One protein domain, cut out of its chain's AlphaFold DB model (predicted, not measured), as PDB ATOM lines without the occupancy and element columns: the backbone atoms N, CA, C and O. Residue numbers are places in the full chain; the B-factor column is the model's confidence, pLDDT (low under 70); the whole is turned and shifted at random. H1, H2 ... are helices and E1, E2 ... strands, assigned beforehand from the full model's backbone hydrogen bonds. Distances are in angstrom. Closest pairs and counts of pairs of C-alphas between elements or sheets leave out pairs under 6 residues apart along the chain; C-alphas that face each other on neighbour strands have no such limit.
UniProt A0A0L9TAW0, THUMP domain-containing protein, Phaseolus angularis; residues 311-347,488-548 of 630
ATOM      1  N   PRO A 311      79.440  70.026  92.304       66.12
ATOM      2  CA  PRO A 311      79.778  69.160  93.431       66.12
ATOM      3  C   PRO A 311      80.905  68.190  93.051       66.12
ATOM      4  O   PRO A 311      80.982  67.732  91.906       66.12
ATOM      5  N   LEU A 312      81.758  67.851  94.022       72.19
ATOM      6  CA  LEU A 312      82.859  66.902  93.838       72.19
ATOM      7  C   LEU A 312      82.339  65.540  93.346       72.19
ATOM      8  O   LEU A 312      81.507  64.904  93.994       72.19
ATOM      9  N   ARG A 313      82.855  65.094  92.197       76.94
ATOM     10  CA  ARG A 313      82.565  63.781  91.604       76.94
ATOM     11  C   ARG A 313      83.661  62.765  91.974       76.94
ATOM     12  O   ARG A 313      84.795  63.186  92.221       76.94
ATOM     13  N   PRO A 314      83.366  61.450  91.978       82.31
ATOM     14  CA  PRO A 314      84.385  60.396  91.969       82.31
ATOM     15  C   PRO A 314      85.337  60.503  90.766       82.31
ATOM     16  O   PRO A 314      84.962  61.040  89.723       82.31
ATOM     17  N   GLY A 315      86.553  59.968  90.898       82.25
ATOM     18  CA  GLY A 315      87.581  59.953  89.849       82.25
ATOM     19  C   GLY A 315      88.272  61.300  89.589       82.25
ATOM     20  O   GLY A 315      89.050  61.416  88.648       82.25
ATOM     21  N   VAL A 316      88.002  62.322  90.403       86.06
ATOM     22  CA  VAL A 316      88.573  63.667  90.263       86.06
ATOM     23  C   VAL A 316      89.903  63.767  91.013       86.06
ATOM     24  O   VAL A 316      89.982  63.449  92.199       86.06
ATOM     25  N   GLN A 317      90.932  64.266  90.326       90.00
ATOM     26  CA  GLN A 317      92.221  64.634  90.919       90.00
ATOM     27  C   GLN A 317      92.228  66.125  91.297       90.00
ATOM     28  O   GLN A 317      91.463  66.921  90.742       90.00
ATOM     29  N   GLY A 318      93.089  66.537  92.227       92.31
ATOM     30  CA  GLY A 318      93.188  67.938  92.632       92.31
ATOM     31  C   GLY A 318      93.878  68.159  93.971       92.31
ATOM     32  O   GLY A 318      94.777  67.417  94.359       92.31
ATOM     33  N   PHE A 319      93.437  69.197  94.679       93.44
ATOM     34  CA  PHE A 319      94.026  69.664  95.929       93.44
ATOM     35  C   PHE A 319      92.936  69.886  96.973       93.44
ATOM     36  O   PHE A 319      91.957  70.595  96.725       93.44
ATOM     37  N   PHE A 320      93.131  69.306  98.153       92.44
ATOM     38  CA  PHE A 320      92.300  69.550  99.325       92.44
ATOM     39  C   PHE A 320      92.989  70.590 100.207       92.44
ATOM     40  O   PHE A 320      94.118  70.389 100.657       92.44
ATOM     41  N   ILE A 321      92.324  71.723 100.418       92.69
ATOM     42  CA  ILE A 321      92.923  72.917 101.009       92.69
ATOM     43  C   ILE A 321      92.111  73.320 102.235       92.69
ATOM     44  O   ILE A 321      90.910  73.566 102.131       92.69
ATOM     45  N   THR A 322      92.756  73.407 103.398       91.62
ATOM     46  CA  THR A 322      92.117  73.936 104.610       91.62
ATOM     47  C   THR A 322      92.471  75.405 104.800       91.62
ATOM     48  O   THR A 322      93.595  75.835 104.529       91.62
ATOM     49  N   CYS A 323      91.499  76.184 105.256       90.62
ATOM     50  CA  CYS A 323      91.591  77.628 105.434       90.62
ATOM     51  C   CYS A 323      90.776  78.079 106.650       90.62
ATOM     52  O   CYS A 323      90.015  77.296 107.225       90.62
ATOM     53  N   ASP A 324      90.925  79.342 107.043       87.81
ATOM     54  CA  ASP A 324      90.064  79.927 108.072       87.81
ATOM     55  C   ASP A 324      88.602  79.966 107.600       87.81
ATOM     56  O   ASP A 324      88.304  80.428 106.495       87.81
ATOM     57  N   GLY A 325      87.683  79.509 108.455       83.50
ATOM     58  CA  GLY A 325      86.251  79.496 108.150       83.50
ATOM     59  C   GLY A 325      85.700  80.896 107.861       83.50
ATOM     60  O   GLY A 325      86.030  81.857 108.558       83.50
ATOM     61  N   GLY A 326      84.867  81.015 106.828       82.38
ATOM     62  CA  GLY A 326      84.364  82.294 106.317       82.38
ATOM     63  C   GLY A 326      85.334  83.034 105.385       82.38
ATOM     64  O   GLY A 326      85.016  84.136 104.938       82.38
ATOM     65  N   ARG A 327      86.515  82.467 105.088       87.81
ATOM     66  CA  ARG A 327      87.503  83.016 104.132       87.81
ATOM     67  C   ARG A 327      87.799  82.073 102.961       87.81
ATOM     68  O   ARG A 327      88.790  82.241 102.250       87.81
ATOM     69  N   GLU A 328      86.911  81.111 102.709       89.25
ATOM     70  CA  GLU A 328      87.018  80.089 101.659       89.25
ATOM     71  C   GLU A 328      87.081  80.702 100.251       89.25
ATOM     72  O   GLU A 328      87.644  80.109  99.328       89.25
ATOM     73  N   HIS A 329      86.509  81.893 100.040       88.62
ATOM     74  CA  HIS A 329      86.570  82.573  98.744       88.62
ATOM     75  C   HIS A 329      87.948  83.185  98.485       88.62
ATOM     76  O   HIS A 329      88.552  82.921  97.446       88.62
ATOM     77  N   GLN A 330      88.482  83.923  99.455       90.50
ATOM     78  CA  GLN A 330      89.815  84.522  99.407       90.50
ATOM     79  C   GLN A 330      90.892  83.431  99.340       90.50
ATOM     80  O   GLN A 330      91.736  83.468  98.448       90.50
ATOM     81  N   ALA A 331      90.794  82.408 100.196       91.44
ATOM     82  CA  ALA A 331      91.670  81.240 100.165       91.44
ATOM     83  C   ALA A 331      91.621  80.520  98.809       91.44
ATOM     84  O   ALA A 331      92.666  80.150  98.289       91.44
ATOM     85  N   SER A 332      90.441  80.375  98.188       90.88
ATOM     86  CA  SER A 332      90.344  79.760  96.857       90.88
ATOM     87  C   SER A 332      90.972  80.593  95.734       90.88
ATOM     88  O   SER A 332      91.493  80.014  94.788       90.88
ATOM     89  N   ARG A 333      90.965  81.932  95.835       90.06
ATOM     90  CA  ARG A 333      91.649  82.814  94.871       90.06
ATOM     91  C   ARG A 333      93.170  82.748  95.046       90.06
ATOM     92  O   ARG A 333      93.871  82.536  94.065       90.06
ATOM     93  N   GLU A 334      93.672  82.863  96.280       91.94
ATOM     94  CA  GLU A 334      95.110  82.706  96.560       91.94
ATOM     95  C   GLU A 334      95.601  81.297  96.163       91.94
ATOM     96  O   GLU A 334      96.663  81.170  95.562       91.94
ATOM     97  N   ALA A 335      94.805  80.248  96.411       92.44
ATOM     98  CA  ALA A 335      95.136  78.871  96.046       92.44
ATOM     99  C   ALA A 335      95.299  78.664  94.537       92.44
ATOM    100  O   ALA A 335      96.273  78.039  94.132       92.44
ATOM    101  N   LEU A 336      94.374  79.174  93.713       92.00
ATOM    102  CA  LEU A 336      94.475  79.055  92.253       92.00
ATOM    103  C   LEU A 336      95.772  79.704  91.749       92.00
ATOM    104  O   LEU A 336      96.573  79.032  91.111       92.00
ATOM    105  N   ASN A 337      96.048  80.947  92.154       90.69
ATOM    106  CA  ASN A 337      97.257  81.671  91.744       90.69
ATOM    107  C   ASN A 337      98.562  80.962  92.173       90.69
ATOM    108  O   ASN A 337      99.548  80.966  91.435       90.69
ATOM    109  N   ILE A 338      98.587  80.349  93.364       91.56
ATOM    110  CA  ILE A 338      99.726  79.545  93.842       91.56
ATOM    111  C   ILE A 338      99.875  78.269  93.004       91.56
ATOM    112  O   ILE A 338     100.981  77.933  92.592       91.56
ATOM    113  N   LEU A 339      98.779  77.561  92.731       92.12
ATOM    114  CA  LEU A 339      98.806  76.330  91.943       92.12
ATOM    115  C   LEU A 339      99.233  76.588  90.493       92.12
ATOM    116  O   LEU A 339     100.089  75.858  90.007       92.12
ATOM    117  N   ASP A 340      98.719  77.631  89.835       90.06
ATOM    118  CA  ASP A 340      99.129  78.017  88.477       90.06
ATOM    119  C   ASP A 340     100.611  78.421  88.423       90.06
ATOM    120  O   ASP A 340     101.360  77.858  87.629       90.06
ATOM    121  N   SER A 341     101.089  79.291  89.322       90.12
ATOM    122  CA  SER A 341     102.499  79.729  89.307       90.12
ATOM    123  C   SER A 341     103.510  78.601  89.573       90.12
ATOM    124  O   SER A 341     104.529  78.518  88.886       90.12
ATOM    125  N   PHE A 342     103.234  77.686  90.510       89.88
ATOM    126  CA  PHE A 342     104.083  76.506  90.723       89.88
ATOM    127  C   PHE A 342     103.904  75.431  89.638       89.88
ATOM    128  O   PHE A 342     104.815  74.631  89.420       89.88
ATOM    129  N   TYR A 343     102.773  75.411  88.926       88.44
ATOM    130  CA  TYR A 343     102.601  74.570  87.742       88.44
ATOM    131  C   TYR A 343     103.457  75.066  86.572       88.44
ATOM    132  O   TYR A 343     104.168  74.283  85.944       88.44
ATOM    133  N   GLU A 344     103.425  76.372  86.309       86.44
ATOM    134  CA  GLU A 344     104.239  77.022  85.281       86.44
ATOM    135  C   GLU A 344     105.738  76.878  85.567       86.44
ATOM    136  O   GLU A 344     106.495  76.596  84.642       86.44
ATOM    137  N   GLU A 345     106.174  76.949  86.831       87.38
ATOM    138  CA  GLU A 345     107.561  76.638  87.214       87.38
ATOM    139  C   GLU A 345     107.960  75.190  86.849       87.38
ATOM    140  O   GLU A 345     109.067  74.946  86.368       87.38
ATOM    141  N   LEU A 346     107.059  74.220  87.049       84.44
ATOM    142  CA  LEU A 346     107.315  72.792  86.810       84.44
ATOM    143  C   LEU A 346     107.224  72.357  85.336       84.44
ATOM    144  O   LEU A 346     107.685  71.259  85.012       84.44
ATOM    145  N   VAL A 347     106.631  73.179  84.465       80.31
ATOM    146  CA  VAL A 347     106.505  72.911  83.017       80.31
ATOM    147  C   VAL A 347     107.418  73.817  82.187       80.31
ATOM    148  O   VAL A 347     108.107  73.330  81.299       80.31
ATOM    149  N   ASN A 488      85.575  76.948  81.563       62.06
ATOM    150  CA  ASN A 488      85.537  75.492  81.440       62.06
ATOM    151  C   ASN A 488      86.799  74.859  80.798       62.06
ATOM    152  O   ASN A 488      86.884  73.635  80.769       62.06
ATOM    153  N   LYS A 489      87.778  75.638  80.308       65.94
ATOM    154  CA  LYS A 489      89.087  75.141  79.815       65.94
ATOM    155  C   LYS A 489      90.213  75.215  80.857       65.94
ATOM    156  O   LYS A 489      91.231  74.538  80.706       65.94
ATOM    157  N   ARG A 490      90.025  76.004  81.922       75.31
ATOM    158  CA  ARG A 490      90.990  76.197  83.024       75.31
ATOM    159  C   ARG A 490      91.432  74.859  83.633       75.31
ATOM    160  O   ARG A 490      90.584  74.022  83.954       75.31
ATOM    161  N   ARG A 491      92.748  74.664  83.821       82.38
ATOM    162  CA  ARG A 491      93.306  73.442  84.442       82.38
ATOM    163  C   ARG A 491      92.868  73.293  85.894       82.38
ATOM    164  O   ARG A 491      92.471  72.196  86.284       82.38
ATOM    165  N   PHE A 492      92.902  74.379  86.663       89.12
ATOM    166  CA  PHE A 492      92.438  74.392  88.045       89.12
ATOM    167  C   PHE A 492      91.035  74.994  88.155       89.12
ATOM    168  O   PHE A 492      90.763  76.093  87.671       89.12
ATOM    169  N   VAL A 493      90.126  74.255  88.793       88.06
ATOM    170  CA  VAL A 493      88.719  74.641  88.963       88.06
ATOM    171  C   VAL A 493      88.328  74.485  90.428       88.06
ATOM    172  O   VAL A 493      88.398  73.391  90.984       88.06
ATOM    173  N   LYS A 494      87.878  75.572  91.064       88.44
ATOM    174  CA  LYS A 494      87.272  75.508  92.400       88.44
ATOM    175  C   LYS A 494      85.991  74.671  92.345       88.44
ATOM    176  O   LYS A 494      85.082  75.003  91.588       88.44
ATOM    177  N   LEU A 495      85.905  73.650  93.193       84.81
ATOM    178  CA  LEU A 495      84.666  72.933  93.493       84.81
ATOM    179  C   LEU A 495      84.158  73.340  94.882       84.81
ATOM    180  O   LEU A 495      84.929  73.791  95.733       84.81
ATOM    181  N   ASP A 496      82.855  73.181  95.118       78.19
ATOM    182  CA  ASP A 496      82.300  73.319  96.468       78.19
ATOM    183  C   ASP A 496      82.564  72.029  97.257       78.19
ATOM    184  O   ASP A 496      82.234  70.927  96.814       78.19
ATOM    185  N   SER A 497      83.183  72.179  98.427       75.81
ATOM    186  CA  SER A 497      83.466  71.091  99.362       75.81
ATOM    187  C   SER A 497      82.243  70.708 100.202       75.81
ATOM    188  O   SER A 497      82.233  69.634 100.801       75.81
ATOM    189  N   GLY A 498      81.236  71.587 100.297       75.38
ATOM    190  CA  GLY A 498      80.135  71.488 101.257       75.38
ATOM    191  C   GLY A 498      80.550  71.674 102.726       75.38
ATOM    192  O   GLY A 498      79.730  71.433 103.610       75.38
ATOM    193  N   CYS A 499      81.801  72.066 103.000       80.12
ATOM    194  CA  CYS A 499      82.393  72.127 104.338       80.12
ATOM    195  C   CYS A 499      83.094  73.475 104.594       80.12
ATOM    196  O   CYS A 499      84.031  73.844 103.887       80.12
ATOM    197  N   ASN A 500      82.701  74.174 105.663       84.00
ATOM    198  CA  ASN A 500      83.353  75.417 106.095       84.00
ATOM    199  C   ASN A 500      84.845  75.184 106.410       84.00
ATOM    200  O   ASN A 500      85.222  74.141 106.952       84.00
ATOM    201  N   GLY A 501      85.691  76.163 106.091       86.06
ATOM    202  CA  GLY A 501      87.148  76.083 106.230       86.06
ATOM    203  C   GLY A 501      87.828  75.096 105.270       86.06
ATOM    204  O   GLY A 501      88.998  74.766 105.468       86.06
ATOM    205  N   VAL A 502      87.126  74.601 104.242       88.50
ATOM    206  CA  VAL A 502      87.650  73.634 103.265       88.50
ATOM    207  C   VAL A 502      87.341  74.083 101.839       88.50
ATOM    208  O   VAL A 502      86.188  74.287 101.470       88.50
ATOM    209  N   VAL A 503      88.372  74.145 101.001       89.88
ATOM    210  CA  VAL A 503      88.273  74.361  99.554       89.88
ATOM    211  C   VAL A 503      88.815  73.123  98.844       89.88
ATOM    212  O   VAL A 503      89.888  72.631  99.189       89.88
ATOM    213  N   PHE A 504      88.105  72.641  97.823       91.44
ATOM    214  CA  PHE A 504      88.660  71.675  96.878       91.44
ATOM    215  C   PHE A 504      88.953  72.374  95.549       91.44
ATOM    216  O   PHE A 504      88.096  73.074  95.004       91.44
ATOM    217  N   VAL A 505      90.155  72.179  95.016       91.81
ATOM    218  CA  VAL A 505      90.540  72.653  93.683       91.81
ATOM    219  C   VAL A 505      90.776  71.434  92.804       91.81
ATOM    220  O   VAL A 505      91.761  70.724  92.984       91.81
ATOM    221  N   GLN A 506      89.871  71.175  91.863       90.06
ATOM    222  CA  GLN A 506      90.047  70.134  90.856       90.06
ATOM    223  C   GLN A 506      91.195  70.500  89.921       90.06
ATOM    224  O   GLN A 506      91.222  71.604  89.383       90.06
ATOM    225  N   MET A 507      92.077  69.535  89.670       89.31
ATOM    226  CA  MET A 507      93.032  69.561  88.572       89.31
ATOM    227  C   MET A 507      92.470  68.745  87.406       89.31
ATOM    228  O   MET A 507      92.125  67.573  87.555       89.31
ATOM    229  N   ARG A 508      92.376  69.362  86.228       83.75
ATOM    230  CA  ARG A 508      92.076  68.670  84.973       83.75
ATOM    231  C   ARG A 508      93.383  68.224  84.336       83.75
ATOM    232  O   ARG A 508      94.085  69.049  83.763       83.75
ATOM    233  N   LYS A 509      93.687  66.932  84.449       74.50
ATOM    234  CA  LYS A 509      94.844  66.305  83.808       74.50
ATOM    235  C   LYS A 509      94.675  66.310  82.283       74.50
ATOM    236  O   LYS A 509      93.729  65.705  81.780       74.50
ATOM    237  N   LYS A 510      95.590  66.966  81.574       73.81
ATOM    238  CA  LYS A 510      95.877  66.756  80.148       73.81
ATOM    239  C   LYS A 510      97.038  65.766  79.993       73.81
ATOM    240  O   LYS A 510      97.747  65.465  80.957       73.81
ATOM    241  N   ASP A 511      97.248  65.260  78.785       56.19
ATOM    242  CA  ASP A 511      98.397  64.406  78.487       56.19
ATOM    243  C   ASP A 511      99.710  65.190  78.645       56.19
ATOM    244  O   ASP A 511      99.834  66.321  78.179       56.19
ATOM    245  N   GLY A 512     100.669  64.606  79.368       63.88
ATOM    246  CA  GLY A 512     101.919  65.265  79.766       63.88
ATOM    247  C   GLY A 512     101.857  66.096  81.059       63.88
ATOM    248  O   GLY A 512     102.915  66.449  81.580       63.88
ATOM    249  N   ASP A 513     100.675  66.373  81.630       72.50
ATOM    250  CA  ASP A 513     100.587  67.159  82.871       72.50
ATOM    251  C   ASP A 513     101.212  66.421  84.083       72.50
ATOM    252  O   ASP A 513     101.027  65.212  84.273       72.50
ATOM    253  N   ARG A 514     101.917  67.171  84.946       79.62
ATOM    254  CA  ARG A 514     102.509  66.676  86.213       79.62
ATOM    255  C   ARG A 514     101.428  66.230  87.209       79.62
ATOM    256  O   ARG A 514     100.285  66.674  87.136       79.62
ATOM    257  N   SER A 515     101.775  65.384  88.183       85.12
ATOM    258  CA  SER A 515     100.800  64.945  89.192       85.12
ATOM    259  C   SER A 515     100.497  66.050  90.225       85.12
ATOM    260  O   SER A 515     101.373  66.872  90.519       85.12
ATOM    261  N   PRO A 516      99.308  66.050  90.870       89.75
ATOM    262  CA  PRO A 516      99.010  66.957  91.985       89.75
ATOM    263  C   PRO A 516     100.059  66.892  93.104       89.75
ATOM    264  O   PRO A 516     100.390  67.897  93.733       89.75
ATOM    265  N   LYS A 517     100.619  65.702  93.333       89.75
ATOM    266  CA  LYS A 517     101.672  65.444  94.314       89.75
ATOM    267  C   LYS A 517     102.969  66.186  93.994       89.75
ATOM    268  O   LYS A 517     103.546  66.758  94.913       89.75
ATOM    269  N   ASP A 518     103.403  66.225  92.734       90.44
ATOM    270  CA  ASP A 518     104.635  66.927  92.332       90.44
ATOM    271  C   ASP A 518     104.527  68.434  92.605       90.44
ATOM    272  O   ASP A 518     105.453  69.054  93.134       90.44
ATOM    273  N   ILE A 519     103.353  69.003  92.319       91.12
ATOM    274  CA  ILE A 519     103.034  70.422  92.522       91.12
ATOM    275  C   ILE A 519     103.048  70.762  94.018       91.12
ATOM    276  O   ILE A 519     103.745  71.690  94.432       91.12
ATOM    277  N   VAL A 520     102.364  69.980  94.865       92.31
ATOM    278  CA  VAL A 520     102.403  70.204  96.324       92.31
ATOM    279  C   VAL A 520     103.800  69.953  96.892       92.31
ATOM    280  O   VAL A 520     104.241  70.705  97.761       92.31
ATOM    281  N   HIS A 521     104.541  68.965  96.383       91.50
ATOM    282  CA  HIS A 521     105.923  68.731  96.790       91.50
ATOM    283  C   HIS A 521     106.813  69.941  96.469       91.50
ATOM    284  O   HIS A 521     107.602  70.351  97.321       91.50
ATOM    285  N   ARG A 522     106.653  70.578  95.298       91.50
ATOM    286  CA  ARG A 522     107.371  71.815  94.946       91.50
ATOM    287  C   ARG A 522     106.981  72.982  95.859       91.50
ATOM    288  O   ARG A 522     107.877  73.618  96.412       91.50
ATOM    289  N   ILE A 523     105.683  73.198  96.092       91.56
ATOM    290  CA  ILE A 523     105.159  74.236  97.003       91.56
ATOM    291  C   ILE A 523     105.743  74.076  98.415       91.56
ATOM    292  O   ILE A 523     106.284  75.027  98.976       91.56
ATOM    293  N   VAL A 524     105.678  72.869  98.988       90.50
ATOM    294  CA  VAL A 524     106.179  72.581 100.344       90.50
ATOM    295  C   VAL A 524     107.707  72.680 100.406       90.50
ATOM    296  O   VAL A 524     108.233  73.252 101.359       90.50
ATOM    297  N   THR A 525     108.428  72.213  99.380       92.12
ATOM    298  CA  THR A 525     109.894  72.366  99.294       92.12
ATOM    299  C   THR A 525     110.301  73.842  99.241       92.12
ATOM    300  O   THR A 525     111.217  74.254  99.954       92.12
ATOM    301  N   SER A 526     109.590  74.658  98.456       90.75
ATOM    302  CA  SER A 526     109.825  76.103  98.343       90.75
ATOM    303  C   SER A 526     109.479  76.851  99.637       90.75
ATOM    304  O   SER A 526     110.243  77.701 100.097       90.75
ATOM    305  N   ALA A 527     108.382  76.489 100.307       90.06
ATOM    306  CA  ALA A 527     108.042  77.028 101.623       90.06
ATOM    307  C   ALA A 527     109.095  76.661 102.690       90.06
ATOM    308  O   ALA A 527     109.468  77.507 103.503       90.06
ATOM    309  N   ALA A 528     109.628  75.434 102.662       91.12
ATOM    310  CA  ALA A 528     110.663  74.978 103.590       91.12
ATOM    311  C   ALA A 528     112.023  75.670 103.371       91.12
ATOM    312  O   ALA A 528     112.695  76.017 104.346       91.12
ATOM    313  N   SER A 529     112.425  75.902 102.114       93.00
ATOM    314  CA  SER A 529     113.691  76.571 101.782       93.00
ATOM    315  C   SER A 529     113.626  78.088 101.992       93.00
ATOM    316  O   SER A 529     114.517  78.658 102.620       93.00
ATOM    317  N   THR A 530     112.554  78.746 101.538       91.94
ATOM    318  CA  THR A 530     112.379  80.204 101.682       91.94
ATOM    319  C   THR A 530     111.954  80.631 103.087       91.94
ATOM    320  O   THR A 530     112.134  81.797 103.441       91.94
ATOM    321  N   ARG A 531     111.362  79.716 103.871       86.94
ATOM    322  CA  ARG A 531     110.714  79.966 105.173       86.94
ATOM    323  C   ARG A 531     109.653  81.077 105.139       86.94
ATOM    324  O   ARG A 531     109.416  81.746 106.145       86.94
ATOM    325  N   LYS A 532     109.010  81.282 103.985       85.94
ATOM    326  CA  LYS A 532     107.919  82.249 103.792       85.94
ATOM    327  C   LYS A 532     106.572  81.526 103.747       85.94
ATOM    328  O   LYS A 532     106.457  80.446 103.174       85.94
ATOM    329  N   HIS A 533     105.535  82.152 104.296       78.44
ATOM    330  CA  HIS A 533     104.157  81.707 104.084       78.44
ATOM    331  C   HIS A 533     103.720  82.090 102.662       78.44
ATOM    332  O   HIS A 533     103.823  83.255 102.283       78.44
ATOM    333  N   MET A 534     103.246  81.117 101.875       81.06
ATOM    334  CA  MET A 534     102.817  81.340 100.482       81.06
ATOM    335  C   MET A 534     101.455  82.053 100.378       81.06
ATOM    336  O   MET A 534     101.159  82.683  99.370       81.06
ATOM    337  N   SER A 535     100.627  81.956 101.420       86.56
ATOM    338  CA  SER A 535      99.281  82.532 101.527       86.56
ATOM    339  C   SER A 535      99.038  82.995 102.964       86.56
ATOM    340  O   SER A 535      99.693  82.512 103.891       86.56
ATOM    341  N   ARG A 536      98.084  83.916 103.152       87.62
ATOM    342  CA  ARG A 536      97.635  84.372 104.481       87.62
ATOM    343  C   ARG A 536      96.369  83.668 104.989       87.62
ATOM    344  O   ARG A 536      95.988  83.889 106.133       87.62
ATOM    345  N   PHE A 537      95.698  82.897 104.131       89.12
ATOM    346  CA  PHE A 537      94.409  82.251 104.419       89.12
ATOM    347  C   PHE A 537      94.460  80.720 104.319       89.12
ATOM    348  O   PHE A 537      93.575  80.050 104.847       89.12
ATOM    349  N   ILE A 538      95.460  80.159 103.632       90.44
ATOM    350  CA  ILE A 538      95.646  78.711 103.491       90.44
ATOM    351  C   ILE A 538      96.477  78.179 104.662       90.44
ATOM    352  O   ILE A 538      97.604  78.616 104.887       90.44
ATOM    353  N   LEU A 539      95.925  77.194 105.371       90.06
ATOM    354  CA  LEU A 539      96.535  76.542 106.532       90.06
ATOM    355  C   LEU A 539      97.226  75.220 106.155       90.06
ATOM    356  O   LEU A 539      98.278  74.892 106.702       90.06
ATOM    357  N   ARG A 540      96.648  74.458 105.215       90.75
ATOM    358  CA  ARG A 540      97.205  73.202 104.682       90.75
ATOM    359  C   ARG A 540      96.791  73.011 103.226       90.75
ATOM    360  O   ARG A 540      95.662  73.328 102.865       90.75
ATOM    361  N   ILE A 541      97.680  72.420 102.428       92.38
ATOM    362  CA  ILE A 541      97.395  71.893 101.087       92.38
ATOM    363  C   ILE A 541      97.753  70.404 101.101       92.38
ATOM    364  O   ILE A 541      98.850  70.045 101.526       92.38
ATOM    365  N   LEU A 542      96.840  69.546 100.647       92.56
ATOM    366  CA  LEU A 542      97.071  68.119 100.417       92.56
ATOM    367  C   LEU A 542      96.825  67.787  98.935       92.56
ATOM    368  O   LEU A 542      95.807  68.227  98.391       92.56
ATOM    369  N   PRO A 543      97.697  67.003  98.275       93.12
ATOM    370  CA  PRO A 543      97.423  66.485  96.942       93.12
ATOM    371  C   PRO A 543      96.409  65.339  97.038       93.12
ATOM    372  O   PRO A 543      96.572  64.425  97.845       93.12
ATOM    373  N   ILE A 544      95.369  65.375  96.208       92.00
ATOM    374  CA  ILE A 544      94.356  64.322  96.096       92.00
ATOM    375  C   ILE A 544      94.472  63.701  94.709       92.00
ATOM    376  O   ILE A 544      94.075  64.293  93.706       92.00
ATOM    377  N   GLU A 545      95.038  62.499  94.651       89.12
ATOM    378  CA  GLU A 545      95.272  61.791  93.389       89.12
ATOM    379  C   GLU A 545      94.047  60.982  92.926       89.12
ATOM    380  O   GLU A 545      93.893  60.768  91.728       89.12
ATOM    381  N   VAL A 546      93.140  60.581  93.826       89.50
ATOM    382  CA  VAL A 546      91.852  59.948  93.478       89.50
ATOM    383  C   VAL A 546      90.769  60.360  94.480       89.50
ATOM    384  O   VAL A 546      90.984  60.284  95.689       89.50
ATOM    385  N   SER A 547      89.586  60.737  93.989       90.06
ATOM    386  CA  SER A 547      88.355  60.866  94.784       90.06
ATOM    387  C   SER A 547      87.401  59.681  94.554       90.06
ATOM    388  O   SER A 547      87.358  59.087  93.474       90.06
ATOM    389  N   CYS A 548      86.588  59.350  95.554       89.38
ATOM    390  CA  CYS A 548      85.508  58.357  95.489       89.38
ATOM    391  C   CYS A 548      84.405  58.723  96.498       89.38
ATOM    392  O   CYS A 548      84.589  59.673  97.268       89.38
TER     393      CYS A 548
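What this domain is: This is residues 311 to 347 and 488 to 548 of the 630 residues of the protein "THUMP domain-containing protein" of Phaseolus angularis (UniProt A0A0L9TAW0). A strongly twisted sheet of four strands has two helices over one of its faces, crossing nearly at right angles: H1 covers parts of all four strands, and H2 packs along the edge strand E4. Residues 527 to 533, of which 527 to 530 belong to H2, stick out from the rest. The printed part has 98 residues, with two named helices and four named strands in the order E1, H1, E2, E3, H2, E4; the sheet runs E2, E3, E1, E4, all antiparallel. The class is mixed, helices and strands; the whole is compact, with a radius of gyration of the C-alphas of 12.8 A and spans of 36 by 35 by 22 A.

How they stand to each other: In the sheet, the inner strands E1, residues 317 to 323, and E3, residues 502 to 507, are antiparallel neighbours at 156 degrees, with N 321 and O 503 within hydrogen-bond range at 2.9 A. On the other side of E1 is the edge strand E4, residues 538 to 544, antiparallel at 161 degrees, with N 320 and O 542 2.9 A apart. The other edge strand, E2, residues 492 to 495, forms a hairpin with E3 at 140 degrees, with N 506 and O 493 2.8 A apart. H1, residues 328 to 347, is on the sheet; its closest C-alphas to E3 are those of Glu 328 and Val 503, 6.2 A apart. H2, residues 516 to 530, is on the same face, making two layers, helices on one face of a sheet. It lies over E4 at a height over the sheet of 10.5 A and runs along the strands, at 22 degrees to E4 on the local plane; the closest C-alphas are those of Lys 517 and Pro 543, 5.1 A apart. H1, with residues 339 to 346 alone, touches H2 about perpendicular at 87 degrees, the C-alphas of Tyr 343 and Ile 519 coming closest at 6.3 A. E3, H2 and E4 form a split strand-helix-strand unit, two strands running the same way with E1 between them, and its crossover is right-handed. E2 and E4 are apart. In H1 and H2 every O i to N i+4 pair is within hydrogen-bond range.

Where its parts are: E1 begins at C-alpha 317 (92.221, 64.634, 90.919) and is 19.5 A long. H1 measures 27.9 A and begins at C-alpha 328 (87.018, 80.089, 101.659). E2 is 9.6 A long, E3 16.2 A and H2 21.2 A. E4, 16.2 A, ends at C-alpha 544 (94.356, 64.322, 96.096).

The domain as a whole: The C-alphas farthest apart, those of Gly 326 and Gly 512, are 36.1 A apart. Residues 348 to 487 are not printed, and C-alphas 347 and 488 are 21.2 A apart across this cut. Of the links that are printed whole, E1 to H1 is tight and the others are short. The mean pLDDT of the printed part is 86.2; residues 311, 488 to 489 and 511 to 512 are under 70.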